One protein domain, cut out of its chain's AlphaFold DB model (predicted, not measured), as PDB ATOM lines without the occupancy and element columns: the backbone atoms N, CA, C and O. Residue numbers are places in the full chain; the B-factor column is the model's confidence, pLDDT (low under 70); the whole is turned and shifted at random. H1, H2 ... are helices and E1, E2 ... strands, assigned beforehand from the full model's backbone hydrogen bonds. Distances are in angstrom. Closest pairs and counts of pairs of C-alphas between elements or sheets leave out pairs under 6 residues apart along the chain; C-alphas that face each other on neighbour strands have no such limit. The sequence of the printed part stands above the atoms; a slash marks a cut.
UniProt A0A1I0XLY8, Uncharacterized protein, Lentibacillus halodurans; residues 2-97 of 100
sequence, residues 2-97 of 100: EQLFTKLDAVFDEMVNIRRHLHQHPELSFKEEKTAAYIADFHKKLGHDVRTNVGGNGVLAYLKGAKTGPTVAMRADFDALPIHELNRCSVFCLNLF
ATOM      1  N   GLU A   2     167.313 -30.854  46.536       85.62
ATOM      2  CA  GLU A   2     167.882 -30.548  47.864       85.62
ATOM      3  C   GLU A   2     169.309 -31.091  48.081       85.62
ATOM      4  O   GLU A   2     170.211 -30.332  48.404       85.62
ATOM      5  N   GLN A   3     169.566 -32.360  47.734       90.06
ATOM      6  CA  GLN A   3     170.912 -32.957  47.809       90.06
ATOM      7  C   GLN A   3     171.975 -32.251  46.949       90.06
ATOM      8  O   GLN A   3     173.163 -32.352  47.244       90.06
ATOM      9  N   LEU A   4     171.573 -31.586  45.861       87.94
ATOM     10  CA  LEU A   4     172.495 -30.819  45.022       87.94
ATOM     11  C   LEU A   4     172.876 -29.516  45.727       87.94
ATOM     12  O   LEU A   4     174.058 -29.210  45.820       87.94
ATOM     13  N   PHE A   5     171.887 -28.797  46.262       89.94
ATOM     14  CA  PHE A   5     172.117 -27.551  46.989       89.94
ATOM     15  C   PHE A   5     172.961 -27.772  48.245       89.94
ATOM     16  O   PHE A   5     173.961 -27.091  48.411       89.94
ATOM     17  N   THR A   6     172.688 -28.816  49.032       94.06
ATOM     18  CA  THR A   6     173.523 -29.149  50.200       94.06
ATOM     19  C   THR A   6     174.981 -29.424  49.822       94.06
ATOM     20  O   THR A   6     175.898 -29.047  50.547       94.06
ATOM     21  N   LYS A   7     175.222 -30.080  48.678       91.38
ATOM     22  CA  LYS A   7     176.588 -30.309  48.183       91.38
ATOM     23  C   LYS A   7     177.254 -29.023  47.705       91.38
ATOM     24  O   LYS A   7     178.455 -28.892  47.894       91.38
ATOM     25  N   LEU A   8     176.497 -28.106  47.099       88.56
ATOM     26  CA  LEU A   8     176.991 -26.788  46.694       88.56
ATOM     27  C   LEU A   8     177.367 -25.937  47.911       88.56
ATOM     28  O   LEU A   8     178.441 -25.342  47.919       88.56
ATOM     29  N   ASP A   9     176.545 -25.951  48.960       91.00
ATOM     30  CA  ASP A   9     176.827 -25.226  50.202       91.00
ATOM     31  C   ASP A   9     178.102 -25.748  50.879       91.00
ATOM     32  O   ASP A   9     178.919 -24.971  51.365       91.00
ATOM     33  N   ALA A  10     178.327 -27.066  50.844       93.06
ATOM     34  CA  ALA A  10     179.527 -27.684  51.409       93.06
ATOM     35  C   ALA A  10     180.835 -27.280  50.697       93.06
ATOM     36  O   ALA A  10     181.899 -27.350  51.308       93.06
ATOM     37  N   VAL A  11     180.772 -26.862  49.428       90.38
ATOM     38  CA  VAL A  11     181.945 -26.417  48.647       90.38
ATOM     39  C   VAL A  11     182.038 -24.891  48.531       90.38
ATOM     40  O   VAL A  11     182.920 -24.376  47.846       90.38
ATOM     41  N   PHE A  12     181.153 -24.147  49.201       88.25
ATOM     42  CA  PHE A  12     181.088 -22.689  49.102       88.25
ATOM     43  C   PHE A  12     182.420 -22.012  49.458       88.25
ATOM     44  O   PHE A  12     182.902 -21.156  48.715       88.25
ATOM     45  N   ASP A  13     183.062 -22.435  50.549       90.00
ATOM     46  CA  ASP A  13     184.344 -21.865  50.978       90.00
ATOM     47  C   ASP A  13     185.468 -22.126  49.965       90.00
ATOM     48  O   ASP A  13     186.320 -21.264  49.731       90.00
ATOM     49  N   GLU A  14     185.450 -23.288  49.307       88.31
ATOM     50  CA  GLU A  14     186.382 -23.608  48.224       88.31
ATOM     51  C   GLU A  14     186.161 -22.679  47.025       88.31
ATOM     52  O   GLU A  14     187.120 -22.088  46.525       88.31
ATOM     53  N   MET A  15     184.904 -22.459  46.619       86.50
ATOM     54  CA  MET A  15     184.564 -21.519  45.544       86.50
ATOM     55  C   MET A  15     185.028 -20.093  45.868       86.50
ATOM     56  O   MET A  15     185.588 -19.407  45.009       86.50
ATOM     57  N   VAL A  16     184.846 -19.644  47.114       86.19
ATOM     58  CA  VAL A  16     185.316 -18.329  47.574       86.19
ATOM     59  C   VAL A  16     186.842 -18.239  47.510       86.19
ATOM     60  O   VAL A  16     187.375 -17.218  47.065       86.19
ATOM     61  N   ASN A  17     187.557 -19.287  47.914       87.12
ATOM     62  CA  ASN A  17     189.018 -19.320  47.868       87.12
ATOM     63  C   ASN A  17     189.552 -19.331  46.432       87.12
ATOM     64  O   ASN A  17     190.475 -18.571  46.134       87.12
ATOM     65  N   ILE A  18     188.940 -20.104  45.530       86.81
ATOM     66  CA  ILE A  18     189.271 -20.101  44.098       86.81
ATOM     67  C   ILE A  18     189.067 -18.699  43.523       86.81
ATOM     68  O   ILE A  18     189.975 -18.151  42.900       86.81
ATOM     69  N   ARG A  19     187.915 -18.071  43.798       85.50
ATOM     70  CA  ARG A  19     187.649 -16.696  43.362       85.50
ATOM     71  C   ARG A  19     188.731 -15.743  43.864       85.50
ATOM     72  O   ARG A  19     189.255 -14.966  43.073       85.50
ATOM     73  N   ARG A  20     189.065 -15.782  45.159       83.56
ATOM     74  CA  ARG A  20     190.095 -14.913  45.754       83.56
ATOM     75  C   ARG A  20     191.464 -15.142  45.121       83.56
ATOM     76  O   ARG A  20     192.144 -14.167  44.836       83.56
ATOM     77  N   HIS A  21     191.841 -16.393  44.863       83.56
ATOM     78  CA  HIS A  21     193.107 -16.725  44.214       83.56
ATOM     79  C   HIS A  21     193.197 -16.124  42.809       83.56
ATOM     80  O   HIS A  21     194.177 -15.444  42.503       83.56
ATOM     81  N   LEU A  22     192.154 -16.317  41.997       81.81
ATOM     82  CA  LEU A  22     192.072 -15.763  40.645       81.81
ATOM     83  C   LEU A  22     192.001 -14.227  40.658       81.81
ATOM     84  O   LEU A  22     192.612 -13.579  39.820       81.81
ATOM     85  N   HIS A  23     191.326 -13.631  41.647       76.62
ATOM     86  CA  HIS A  23     191.291 -12.173  41.822       76.62
ATOM     87  C   HIS A  23     192.647 -11.586  42.235       76.62
ATOM     88  O   HIS A  23     192.947 -10.467  41.845       76.62
ATOM     89  N   GLN A  24     193.454 -12.300  43.027       76.62
ATOM     90  CA  GLN A  24     194.782 -11.836  43.460       76.62
ATOM     91  C   GLN A  24     195.853 -11.958  42.371       76.62
ATOM     92  O   GLN A  24     196.879 -11.284  42.453       76.62
ATOM     93  N   HIS A  25     195.631 -12.809  41.367       76.44
ATOM     94  CA  HIS A  25     196.580 -13.065  40.283       76.44
ATOM     95  C   HIS A  25     195.935 -12.818  38.911       76.44
ATOM     96  O   HIS A  25     195.887 -13.740  38.096       76.44
ATOM     97  N   PRO A  26     195.424 -11.601  38.639       72.19
ATOM     98  CA  PRO A  26     194.796 -11.314  37.361       72.19
ATOM     99  C   PRO A  26     195.854 -11.304  36.253       72.19
ATOM    100  O   PRO A  26     196.889 -10.640  36.361       72.19
ATOM    101  N   GLU A  27     195.587 -12.028  35.170       71.06
ATOM    102  CA  GLU A  27     196.415 -12.021  33.965       71.06
ATOM    103  C   GLU A  27     195.700 -11.273  32.839       71.06
ATOM    104  O   GLU A  27     194.489 -11.372  32.671       71.06
ATOM    105  N   LEU A  28     196.462 -10.485  32.078       65.81
ATOM    106  CA  LEU A  28     195.933  -9.731  30.942       65.81
ATOM    107  C   LEU A  28     195.512 -10.676  29.814       65.81
ATOM    108  O   LEU A  28     196.164 -11.701  29.588       65.81
ATOM    109  N   SER A  29     194.517 -10.246  29.034       63.56
ATOM    110  CA  SER A  29     194.062 -10.952  27.836       63.56
ATOM    111  C   SER A  29     195.244 -11.391  26.961       63.56
ATOM    112  O   SER A  29     196.181 -10.622  26.720       63.56
ATOM    113  N   PHE A  30     195.196 -12.636  26.479       60.47
ATOM    114  CA  PHE A  30     196.241 -13.310  25.685       60.47
ATOM    115  C   PHE A  30     197.538 -13.687  26.425       60.47
ATOM    116  O   PHE A  30     198.427 -14.272  25.808       60.47
ATOM    117  N   LYS A  31     197.660 -13.408  27.731       69.12
ATOM    118  CA  LYS A  31     198.808 -13.816  28.571       69.12
ATOM    119  C   LYS A  31     198.415 -14.702  29.755       69.12
ATOM    120  O   LYS A  31     199.193 -14.868  30.687       69.12
ATOM    121  N   GLU A  32     197.217 -15.269  29.704       73.00
ATOM    122  CA  GLU A  32     196.576 -16.074  30.755       73.00
ATOM    123  C   GLU A  32     197.167 -17.492  30.889       73.00
ATOM    124  O   GLU A  32     196.444 -18.485  30.955       73.00
ATOM    125  N   GLU A  33     198.494 -17.618  30.856       78.94
ATOM    126  CA  GLU A  33     199.169 -18.918  30.881       78.94
ATOM    127  C   GLU A  33     199.006 -19.607  32.240       78.94
ATOM    128  O   GLU A  33     198.740 -20.812  32.301       78.94
ATOM    129  N   LYS A  34     199.126 -18.859  33.346       81.75
ATOM    130  CA  LYS A  34     199.024 -19.431  34.696       81.75
ATOM    131  C   LYS A  34     197.576 -19.698  35.072       81.75
ATOM    132  O   LYS A  34     197.292 -20.717  35.697       81.75
ATOM    133  N   THR A  35     196.668 -18.823  34.658       83.62
ATOM    134  CA  THR A  35     195.229 -18.948  34.901       83.62
ATOM    135  C   THR A  35     194.668 -20.164  34.168       83.62
ATOM    136  O   THR A  35     194.020 -21.013  34.785       83.62
ATOM    137  N   ALA A  36     195.004 -20.330  32.885       85.50
ATOM    138  CA  ALA A  36     194.616 -21.513  32.125       85.50
ATOM    139  C   ALA A  36     195.214 -22.798  32.722       85.50
ATOM    140  O   ALA A  36     194.516 -23.809  32.845       85.50
ATOM    141  N   ALA A  37     196.482 -22.769  33.151       87.69
ATOM    142  CA  ALA A  37     197.116 -23.912  33.807       87.69
ATOM    143  C   ALA A  37     196.439 -24.277  35.139       87.69
ATOM    144  O   ALA A  37     196.216 -25.461  35.402       87.69
ATOM    145  N   TYR A  38     196.062 -23.282  35.947       88.88
ATOM    146  CA  TYR A  38     195.344 -23.475  37.208       88.88
ATOM    147  C   TYR A  38     193.984 -24.151  36.985       88.88
ATOM    148  O   TYR A  38     193.677 -25.155  37.628       88.88
ATOM    149  N   ILE A  39     193.195 -23.654  36.025       88.38
ATOM    150  CA  ILE A  39     191.885 -24.227  35.671       88.38
ATOM    151  C   ILE A  39     192.045 -25.658  35.142       88.38
ATOM    152  O   ILE A  39     191.293 -26.562  35.519       88.38
ATOM    153  N   ALA A  40     193.048 -25.891  34.292       89.69
ATOM    154  CA  ALA A  40     193.317 -27.210  33.740       89.69
ATOM    155  C   ALA A  40     193.712 -28.227  34.822       89.69
ATOM    156  O   ALA A  40     193.238 -29.362  34.796       89.69
ATOM    157  N   ASP A  41     194.560 -27.835  35.775       92.00
ATOM    158  CA  ASP A  41     194.970 -28.688  36.894       92.00
ATOM    159  C   ASP A  41     193.801 -28.988  37.842       92.00
ATOM    160  O   ASP A  41     193.597 -30.138  38.235       92.00
ATOM    161  N   PHE A  42     192.969 -27.985  38.135       91.12
ATOM    162  CA  PHE A  42     191.757 -28.157  38.934       91.12
ATOM    163  C   PHE A  42     190.813 -29.203  38.321       91.12
ATOM    164  O   PHE A  42     190.409 -30.157  38.988       91.12
ATOM    165  N   HIS A  43     190.520 -29.102  37.021       89.75
ATOM    166  CA  HIS A  43     189.661 -30.076  36.346       89.75
ATOM    167  C   HIS A  43     190.294 -31.466  36.206       89.75
ATOM    168  O   HIS A  43     189.577 -32.466  36.283       89.75
ATOM    169  N   LYS A  44     191.622 -31.562  36.063       91.06
ATOM    170  CA  LYS A  44     192.330 -32.853  36.097       91.06
ATOM    171  C   LYS A  44     192.203 -33.528  37.460       91.06
ATOM    172  O   LYS A  44     191.947 -34.727  37.511       91.06
ATOM    173  N   LYS A  45     192.319 -32.771  38.558       91.50
ATOM    174  CA  LYS A  45     192.126 -33.279  39.931       91.50
ATOM    175  C   LYS A  45     190.702 -33.775  40.179       91.50
ATOM    176  O   LYS A  45     190.523 -34.754  40.895       91.50
ATOM    177  N   LEU A  46     189.710 -33.155  39.540       88.19
ATOM    178  CA  LEU A  46     188.320 -33.624  39.544       88.19
ATOM    179  C   LEU A  46     188.087 -34.875  38.672       88.19
ATOM    180  O   LEU A  46     187.000 -35.447  38.704       88.19
ATOM    181  N   GLY A  47     189.089 -35.318  37.904       90.00
ATOM    182  CA  GLY A  47     189.009 -36.500  37.043       90.00
ATOM    183  C   GLY A  47     188.375 -36.242  35.675       90.00
ATOM    184  O   GLY A  47     187.931 -37.185  35.020       90.00
ATOM    185  N   HIS A  48     188.300 -34.985  35.233       90.88
ATOM    186  CA  HIS A  48     187.798 -34.653  33.901       90.88
ATOM    187  C   HIS A  48     188.871 -34.881  32.827       90.88
ATOM    188  O   HIS A  48     190.071 -34.756  33.080       90.88
ATOM    189  N   ASP A  49     188.434 -35.163  31.600       90.69
ATOM    190  CA  ASP A  49     189.318 -35.192  30.432       90.69
ATOM    191  C   ASP A  49     189.544 -33.750  29.958       90.69
ATOM    192  O   ASP A  49     188.624 -33.100  29.455       90.69
ATOM    193  N   VAL A  50     190.743 -33.219  30.202       93.12
ATOM    194  CA  VAL A  50     191.073 -31.807  29.980       93.12
ATOM    195  C   VAL A  50     191.938 -31.638  28.739       93.12
ATOM    196  O   VAL A  50     193.026 -32.207  28.641       93.12
ATOM    197  N   ARG A  51     191.498 -30.767  27.832       90.38
ATOM    198  CA  ARG A  51     192.269 -30.285  26.683       90.38
ATOM    199  C   ARG A  51     192.615 -28.817  26.876       90.38
ATOM    200  O   ARG A  51     191.728 -27.981  27.019       90.38
ATOM    201  N   THR A  52     193.903 -28.515  26.863       89.25
ATOM    202  CA  THR A  52     194.431 -27.146  26.888       89.25
ATOM    203  C   THR A  52     194.840 -26.716  25.483       89.25
ATOM    204  O   THR A  52     194.881 -27.533  24.561       89.25
ATOM    205  N   ASN A  53     195.192 -25.442  25.325       85.19
ATOM    206  CA  ASN A  53     195.673 -24.860  24.073       85.19
ATOM    207  C   ASN A  53     194.633 -24.838  22.939       85.19
ATOM    208  O   ASN A  53     194.969 -24.954  21.758       85.19
ATOM    209  N   VAL A  54     193.351 -24.697  23.284       83.06
ATOM    210  CA  VAL A  54     192.266 -24.609  22.300       83.06
ATOM    211  C   VAL A  54     192.088 -23.148  21.893       83.06
ATOM    212  O   VAL A  54     191.522 -22.358  22.641       83.06
ATOM    213  N   GLY A  55     192.592 -22.774  20.712       76.38
ATOM    214  CA  GLY A  55     192.465 -21.406  20.185       76.38
ATOM    215  C   GLY A  55     193.294 -20.345  20.925       76.38
ATOM    216  O   GLY A  55     192.944 -19.171  20.879       76.38
ATOM    217  N   GLY A  56     194.366 -20.743  21.615       82.06
ATOM    218  CA  GLY A  56     195.152 -19.880  22.504       82.06
ATOM    219  C   GLY A  56     195.209 -20.501  23.894       82.06
ATOM    220  O   GLY A  56     195.465 -21.692  23.995       82.06
ATOM    221  N   ASN A  57     194.885 -19.749  24.944       81.44
ATOM    222  CA  ASN A  57     194.864 -20.250  26.329       81.44
ATOM    223  C   ASN A  57     193.531 -20.918  26.727       81.44
ATOM    224  O   ASN A  57     193.258 -21.120  27.907       81.44
ATOM    225  N   GLY A  58     192.692 -21.283  25.753       83.25
ATOM    226  CA  GLY A  58     191.411 -21.935  26.011       83.25
ATOM    227  C   GLY A  58     191.571 -23.324  26.635       83.25
ATOM    228  O   GLY A  58     192.410 -24.130  26.207       83.25
ATOM    229  N   VAL A  59     190.724 -23.611  27.625       87.38
ATOM    230  CA  VAL A  59     190.658 -24.893  28.335       87.38
ATOM    231  C   VAL A  59     189.282 -25.518  28.122       87.38
ATOM    232  O   VAL A  59     188.257 -24.890  28.373       87.38
ATOM    233  N   LEU A  60     189.253 -26.774  27.678       89.75
ATOM    234  CA  LEU A  60     188.045 -27.590  27.588       89.75
ATOM    235  C   LEU A  60     188.144 -28.748  28.576       89.75
ATOM    236  O   LEU A  60     189.091 -29.528  28.514       89.75
ATOM    237  N   ALA A  61     187.151 -28.892  29.453       90.62
ATOM    238  CA  ALA A  61     187.030 -30.027  30.360       90.62
ATOM    239  C   ALA A  61     185.794 -30.857  29.998       90.62
ATOM    240  O   ALA A  61     184.671 -30.353  29.990       90.62
ATOM    241  N   TYR A  62     185.994 -32.140  29.709       90.81
ATOM    242  CA  TYR A  62     184.925 -33.070  29.373       90.81
ATOM    243  C   TYR A  62     184.569 -33.934  30.582       90.81
ATOM    244  O   TYR A  62     185.374 -34.743  31.050       90.81
ATOM    245  N   LEU A  63     183.323 -33.810  31.035       90.06
ATOM    246  CA  LEU A  63     182.706 -34.731  31.983       90.06
ATOM    247  C   LEU A  63     181.890 -35.771  31.205       90.06
ATOM    248  O   LEU A  63     180.808 -35.477  30.697       90.06
ATOM    249  N   LYS A  64     182.412 -36.997  31.092       87.00
ATOM    250  CA  LYS A  64     181.705 -38.101  30.427       87.00
ATOM    251  C   LYS A  64     180.774 -38.797  31.416       87.00
ATOM    252  O   LYS A  64     181.224 -39.460  32.347       87.00
ATOM    253  N   GLY A  65     179.469 -38.656  31.195       84.56
ATOM    254  CA  GLY A  65     178.459 -39.432  31.911       84.56
ATOM    255  C   GLY A  65     178.456 -40.906  31.490       84.56
ATOM    256  O   GLY A  65     178.920 -41.263  30.412       84.56
ATOM    257  N   ALA A  66     177.879 -41.769  32.326       86.88
ATOM    258  CA  ALA A  66     177.810 -43.212  32.068       86.88
ATOM    259  C   ALA A  66     176.772 -43.619  31.000       86.88
ATOM    260  O   ALA A  66     176.743 -44.772  30.577       86.88
ATOM    261  N   LYS A  67     175.884 -42.705  30.592       89.75
ATOM    262  CA  LYS A  67     174.790 -42.975  29.649       89.75
ATOM    263  C   LYS A  67     174.972 -42.160  28.376       89.75
ATOM    264  O   LYS A  67     175.385 -41.004  28.432       89.75
ATOM    265  N   THR A  68     174.596 -42.745  27.246       90.31
ATOM    266  CA  THR A  68     174.483 -42.027  25.974       90.31
ATOM    267  C   THR A  68     173.345 -41.014  26.056       90.31
ATOM    268  O   THR A  68     172.236 -41.363  26.462       90.31
ATOM    269  N   GLY A  69     173.605 -39.770  25.668       88.31
ATOM    270  CA  GLY A  69     172.631 -38.690  25.761       88.31
ATOM    271  C   GLY A  69     173.113 -37.410  25.081       88.31
ATOM    272  O   GLY A  69     174.197 -37.399  24.490       88.31
ATOM    273  N   PRO A  70     172.311 -36.337  25.144       89.81
ATOM    274  CA  PRO A  70     172.692 -35.042  24.597       89.81
ATOM    275  C   PRO A  70     173.922 -34.480  25.322       89.81
ATOM    276  O   PRO A  70     174.112 -34.697  26.517       89.81
ATOM    277  N   THR A  71     174.757 -33.745  24.587       90.44
ATOM    278  CA  THR A  71     175.926 -33.048  25.141       90.44
ATOM    279  C   THR A  71     175.563 -31.597  25.434       90.44
ATOM    280  O   THR A  71     174.997 -30.923  24.576       90.44
ATOM    281  N   VAL A  72     175.898 -31.118  26.632       90.12
ATOM    282  CA  VAL A  72     175.695 -29.726  27.059       90.12
ATOM    283  C   VAL A  72     177.059 -29.073  27.256       90.12
ATOM    284  O   VAL A  72     177.935 -29.666  27.883       90.12
ATOM    285  N   ALA A  73     177.232 -27.863  26.726       88.94
ATOM    286  CA  ALA A  73     178.425 -27.052  26.938       88.94
ATOM    287  C   ALA A  73     178.123 -25.941  27.950       88.94
ATOM    288  O   ALA A  73     177.131 -25.228  27.809       88.94
ATOM    289  N   MET A  74     178.990 -25.802  28.951       87.38
ATOM    290  CA  MET A  74     179.010 -24.665  29.870       87.38
ATOM    291  C   MET A  74     180.233 -23.819  29.531       87.38
ATOM    292  O   MET A  74     181.315 -24.370  29.317       87.38
ATOM    293  N   ARG A  75     180.060 -22.500  29.450       88.31
ATOM    294  CA  ARG A  75     181.132 -21.552  29.145       88.31
ATOM    295  C   ARG A  75     181.256 -20.575  30.304       88.31
ATOM    296  O   ARG A  75     180.243 -20.064  30.758       88.31
ATOM    297  N   ALA A  76     182.488 -20.315  30.724       83.69
ATOM    298  CA  ALA A  76     182.830 -19.229  31.628       83.69
ATOM    299  C   ALA A  76     184.108 -18.567  31.109       83.69
ATOM    300  O   ALA A  76     185.070 -19.266  30.781       83.69
ATOM    301  N   ASP A  77     184.093 -17.242  31.013       78.44
ATOM    302  CA  ASP A  77     185.261 -16.451  30.631       78.44
ATOM    303  C   ASP A  77     186.060 -16.066  31.893       78.44
ATOM    304  O   ASP A  77     185.507 -15.975  32.994       78.44
ATOM    305  N   PHE A  78     187.378 -15.919  31.755       72.12
ATOM    306  CA  PHE A  78     188.306 -15.675  32.868       72.12
ATOM    307  C   PHE A  78     189.335 -14.584  32.544       72.12
ATOM    308  O   PHE A  78     190.400 -14.539  33.155       72.12
ATOM    309  N   ASP A  79     189.030 -13.701  31.598       67.31
ATOM    310  CA  ASP A  79     189.900 -12.590  31.240       67.31
ATOM    311  C   ASP A  79     189.764 -11.422  32.227       67.31
ATOM    312  O   ASP A  79     188.687 -11.116  32.756       67.31
ATOM    313  N   ALA A  80     190.898 -10.773  32.504       63.19
ATOM    314  CA  ALA A  80     190.952  -9.574  33.328       63.19
ATOM    315  C   ALA A  80     190.978  -8.301  32.470       63.19
ATOM    316  O   ALA A  80     191.732  -8.200  31.498       63.19
ATOM    317  N   LEU A  81     190.213  -7.280  32.864       62.03
ATOM    318  CA  LEU A  81     190.247  -5.973  32.201       62.03
ATOM    319  C   LEU A  81     191.451  -5.136  32.658       62.03
ATOM    320  O   LEU A  81     191.748  -5.101  33.854       62.03
ATOM    321  N   PRO A  82     192.086  -4.361  31.756       55.97
ATOM    322  CA  PRO A  82     193.220  -3.492  32.067       55.97
ATOM    323  C   PRO A  82     192.783  -2.185  32.755       55.97
ATOM    324  O   PRO A  82     193.010  -1.092  32.238       55.97
ATOM    325  N   ILE A  83     192.132  -2.273  33.915       63.75
ATOM    326  CA  ILE A  83     191.747  -1.117  34.734       63.75
ATOM    327  C   ILE A  83     192.299  -1.207  36.158       63.75
ATOM    328  O   ILE A  83     192.364  -2.279  36.752       63.75
ATOM    329  N   HIS A  84     192.673  -0.062  36.729       56.12
ATOM    330  CA  HIS A  84     193.080   0.005  38.130       56.12
ATOM    331  C   HIS A  84     191.835   0.073  39.017       56.12
ATOM    332  O   HIS A  84     191.043   1.012  38.906       56.12
ATOM    333  N   GLU A  85     191.636  -0.926  39.873       57.38
ATOM    334  CA  GLU A  85     190.498  -0.952  40.783       57.38
ATOM    335  C   GLU A  85     190.631   0.149  41.854       57.38
ATOM    336  O   GLU A  85     191.671   0.304  42.491       57.38
ATOM    337  N   LEU A  86     189.563   0.930  42.060       64.62
ATOM    338  CA  LEU A  86     189.514   2.027  43.043       64.62
ATOM    339  C   LEU A  86     188.923   1.601  44.401       64.62
ATOM    340  O   LEU A  86     188.735   2.435  45.290       64.62
ATOM    341  N   ASN A  87     188.602   0.316  44.577       58.78
ATOM    342  CA  ASN A  87     188.021  -0.203  45.812       58.78
ATOM    343  C   ASN A  87     189.076  -0.362  46.913       58.78
ATOM    344  O   ASN A  87     190.187  -0.830  46.684       58.78
ATOM    345  N   ARG A  88     188.694  -0.059  48.161       51.22
ATOM    346  CA  ARG A  88     189.509  -0.316  49.365       51.22
ATOM    347  C   ARG A  88     189.350  -1.752  49.881       51.22
ATOM    348  O   ARG A  88     189.163  -1.964  51.078       51.22
ATOM    349  N   CYS A  89     189.373  -2.738  48.992       53.00
ATOM    350  CA  CYS A  89     189.342  -4.144  49.387       53.00
ATOM    351  C   CYS A  89     190.769  -4.693  49.474       53.00
ATOM    352  O   CYS A  89     191.614  -4.381  48.644       53.00
ATOM    353  N   SER A  90     191.043  -5.549  50.463       48.22
ATOM    354  CA  SER A  90     192.355  -6.194  50.680       48.22
ATOM    355  C   SER A  90     192.780  -7.170  49.570       48.22
ATOM    356  O   SER A  90     193.777  -7.873  49.710       48.22
ATOM    357  N   VAL A  91     192.001  -7.260  48.493       49.44
ATOM    358  CA  VAL A  91     192.173  -8.180  47.373       49.44
ATOM    359  C   VAL A  91     192.317  -7.305  46.131       49.44
ATOM    360  O   VAL A  91     191.335  -6.751  45.658       49.44
ATOM    361  N   PHE A  92     193.558  -7.093  45.698       41.56
ATOM    362  CA  PHE A  92     193.918  -6.198  44.597       41.56
ATOM    363  C   PHE A  92     193.540  -6.855  43.259       41.56
ATOM    364  O   PHE A  92     194.050  -7.938  42.984       41.56
ATOM    365  N   CYS A  93     192.662  -6.238  42.458       48.19
ATOM    366  CA  CYS A  93     192.160  -6.799  41.197       48.19
ATOM    367  C   CYS A  93     192.446  -5.885  39.987       48.19
ATOM    368  O   CYS A  93     192.406  -4.657  40.072       48.19
ATOM    369  N   LEU A  94     192.663  -6.514  38.831       34.75
ATOM    370  CA  LEU A  94     192.310  -6.021  37.497       34.75
ATOM    371  C   LEU A  94     191.076  -6.862  37.120       34.75
ATOM    372  O   LEU A  94     191.184  -8.083  37.092       34.75
ATOM    373  N   ASN A  95     189.893  -6.251  36.978       41.09
ATOM    374  CA  ASN A  95     188.577  -6.923  36.978       41.09
ATOM    375  C   ASN A  95     188.515  -8.261  36.209       41.09
ATOM    376  O   ASN A  95     188.480  -8.235  34.982       41.09
ATOM    377  N   LEU A  96     188.380  -9.389  36.917       38.12
ATOM    378  CA  LEU A  96     188.056 -10.703  36.343       38.12
ATOM    379  C   LEU A  96     186.536 -10.814  36.132       38.12
ATOM    380  O   LEU A  96     185.782 -10.895  37.109       38.12
ATOM    381  N   PHE A  97     186.065 -10.793  34.885       36.12
ATOM    382  CA  PHE A  97     184.634 -10.888  34.582       36.12
ATOM    383  C   PHE A  97     184.239 -12.351  34.339       36.12
ATOM    384  O   PHE A  97     184.246 -12.837  33.217       36.12
TER     385      PHE A  97
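Overview. This is residues 2 to 97 of the 100 residues of an uncharacterized protein of Lentibacillus halodurans (UniProt A0A1I0XLY8). Picture a small, open core in which helix H3 packs on a two-stranded hairpin, E1 and E2, while the end of H2 comes near H3 and H1 with the first part of H2, residues 2 to 17, sticks out as a free arm. After the hairpin a long tail with no named element, residues 63 to 97, swings out in a free loop at residues 65 to 70 and then runs back past the hairpin to the other end of the longest axis. The printed part has 96 residues, with three named helices and two named strands in the order H1, H2, H3, E1, E2; the sheet's order is E1 - E2, antiparallel. The class is mixed, helices and strands, with under half of the residues, 46, in named elements. The whole is loose, with a radius of gyration of the C-alphas of 15.7 A and spans of 49 by 36 by 21 A.

Along the chain. Find C-alpha 2 at (167.882, -30.548, 47.864); from there H1 runs through residues 2 to 10, 12.5 A. H2 takes residues 12 to 24, 18.4 A from first to last C-alpha. H3 begins at C-alpha 33, at (199.169, -18.918, 30.881), and runs to residue 45, also 18.4 A. Then come the strands E1, residues 49 to 54, 13.7 A, and E2, residues 58 to 62, 13.3 A, which ends at C-alpha 62, at (184.925, -33.070, 29.373).

Arrangement. Look first at E1 and E2, a hairpin of antiparallel neighbours at 161 degrees; N 51 and O 60 are 2.8 A apart and N 62 and O 49 2.8 A, within hydrogen-bond range. The closest C-alphas of H3 and E2 are those of Ala 36 and Val 59, 6.4 A apart. The closest of H3 and E1 are those of Lys 44 and Val 50, 6.3 A apart. Move outward to H2, which is close to H3 but not clearly touching: the closest C-alphas, of Leu 22 and Thr 35, are 7.3 A apart. Their lines stand at a shallow tilt of 20 degrees, opposite ways. H2 is apart from E1 and E2, and H1 is apart from H3, E1 and E2. H1 and H2 meet only through their link. In H1, H2 and H3 every O i to N i+4 pair is within hydrogen-bond range.

Size, cuts and confidence. The two C-alphas farthest apart are those of Thr 68 and Arg 88, 50.1 A. The printed part, residues 2 to 97, has no cut. The links H1 to H2, H3 to E1 and E1 to E2 are tight, H2 to H3 is short, and no link is long. The mean pLDDT of the printed part is 78.7; you will find values under 70 at residues 28 to 31 and 79 to 97.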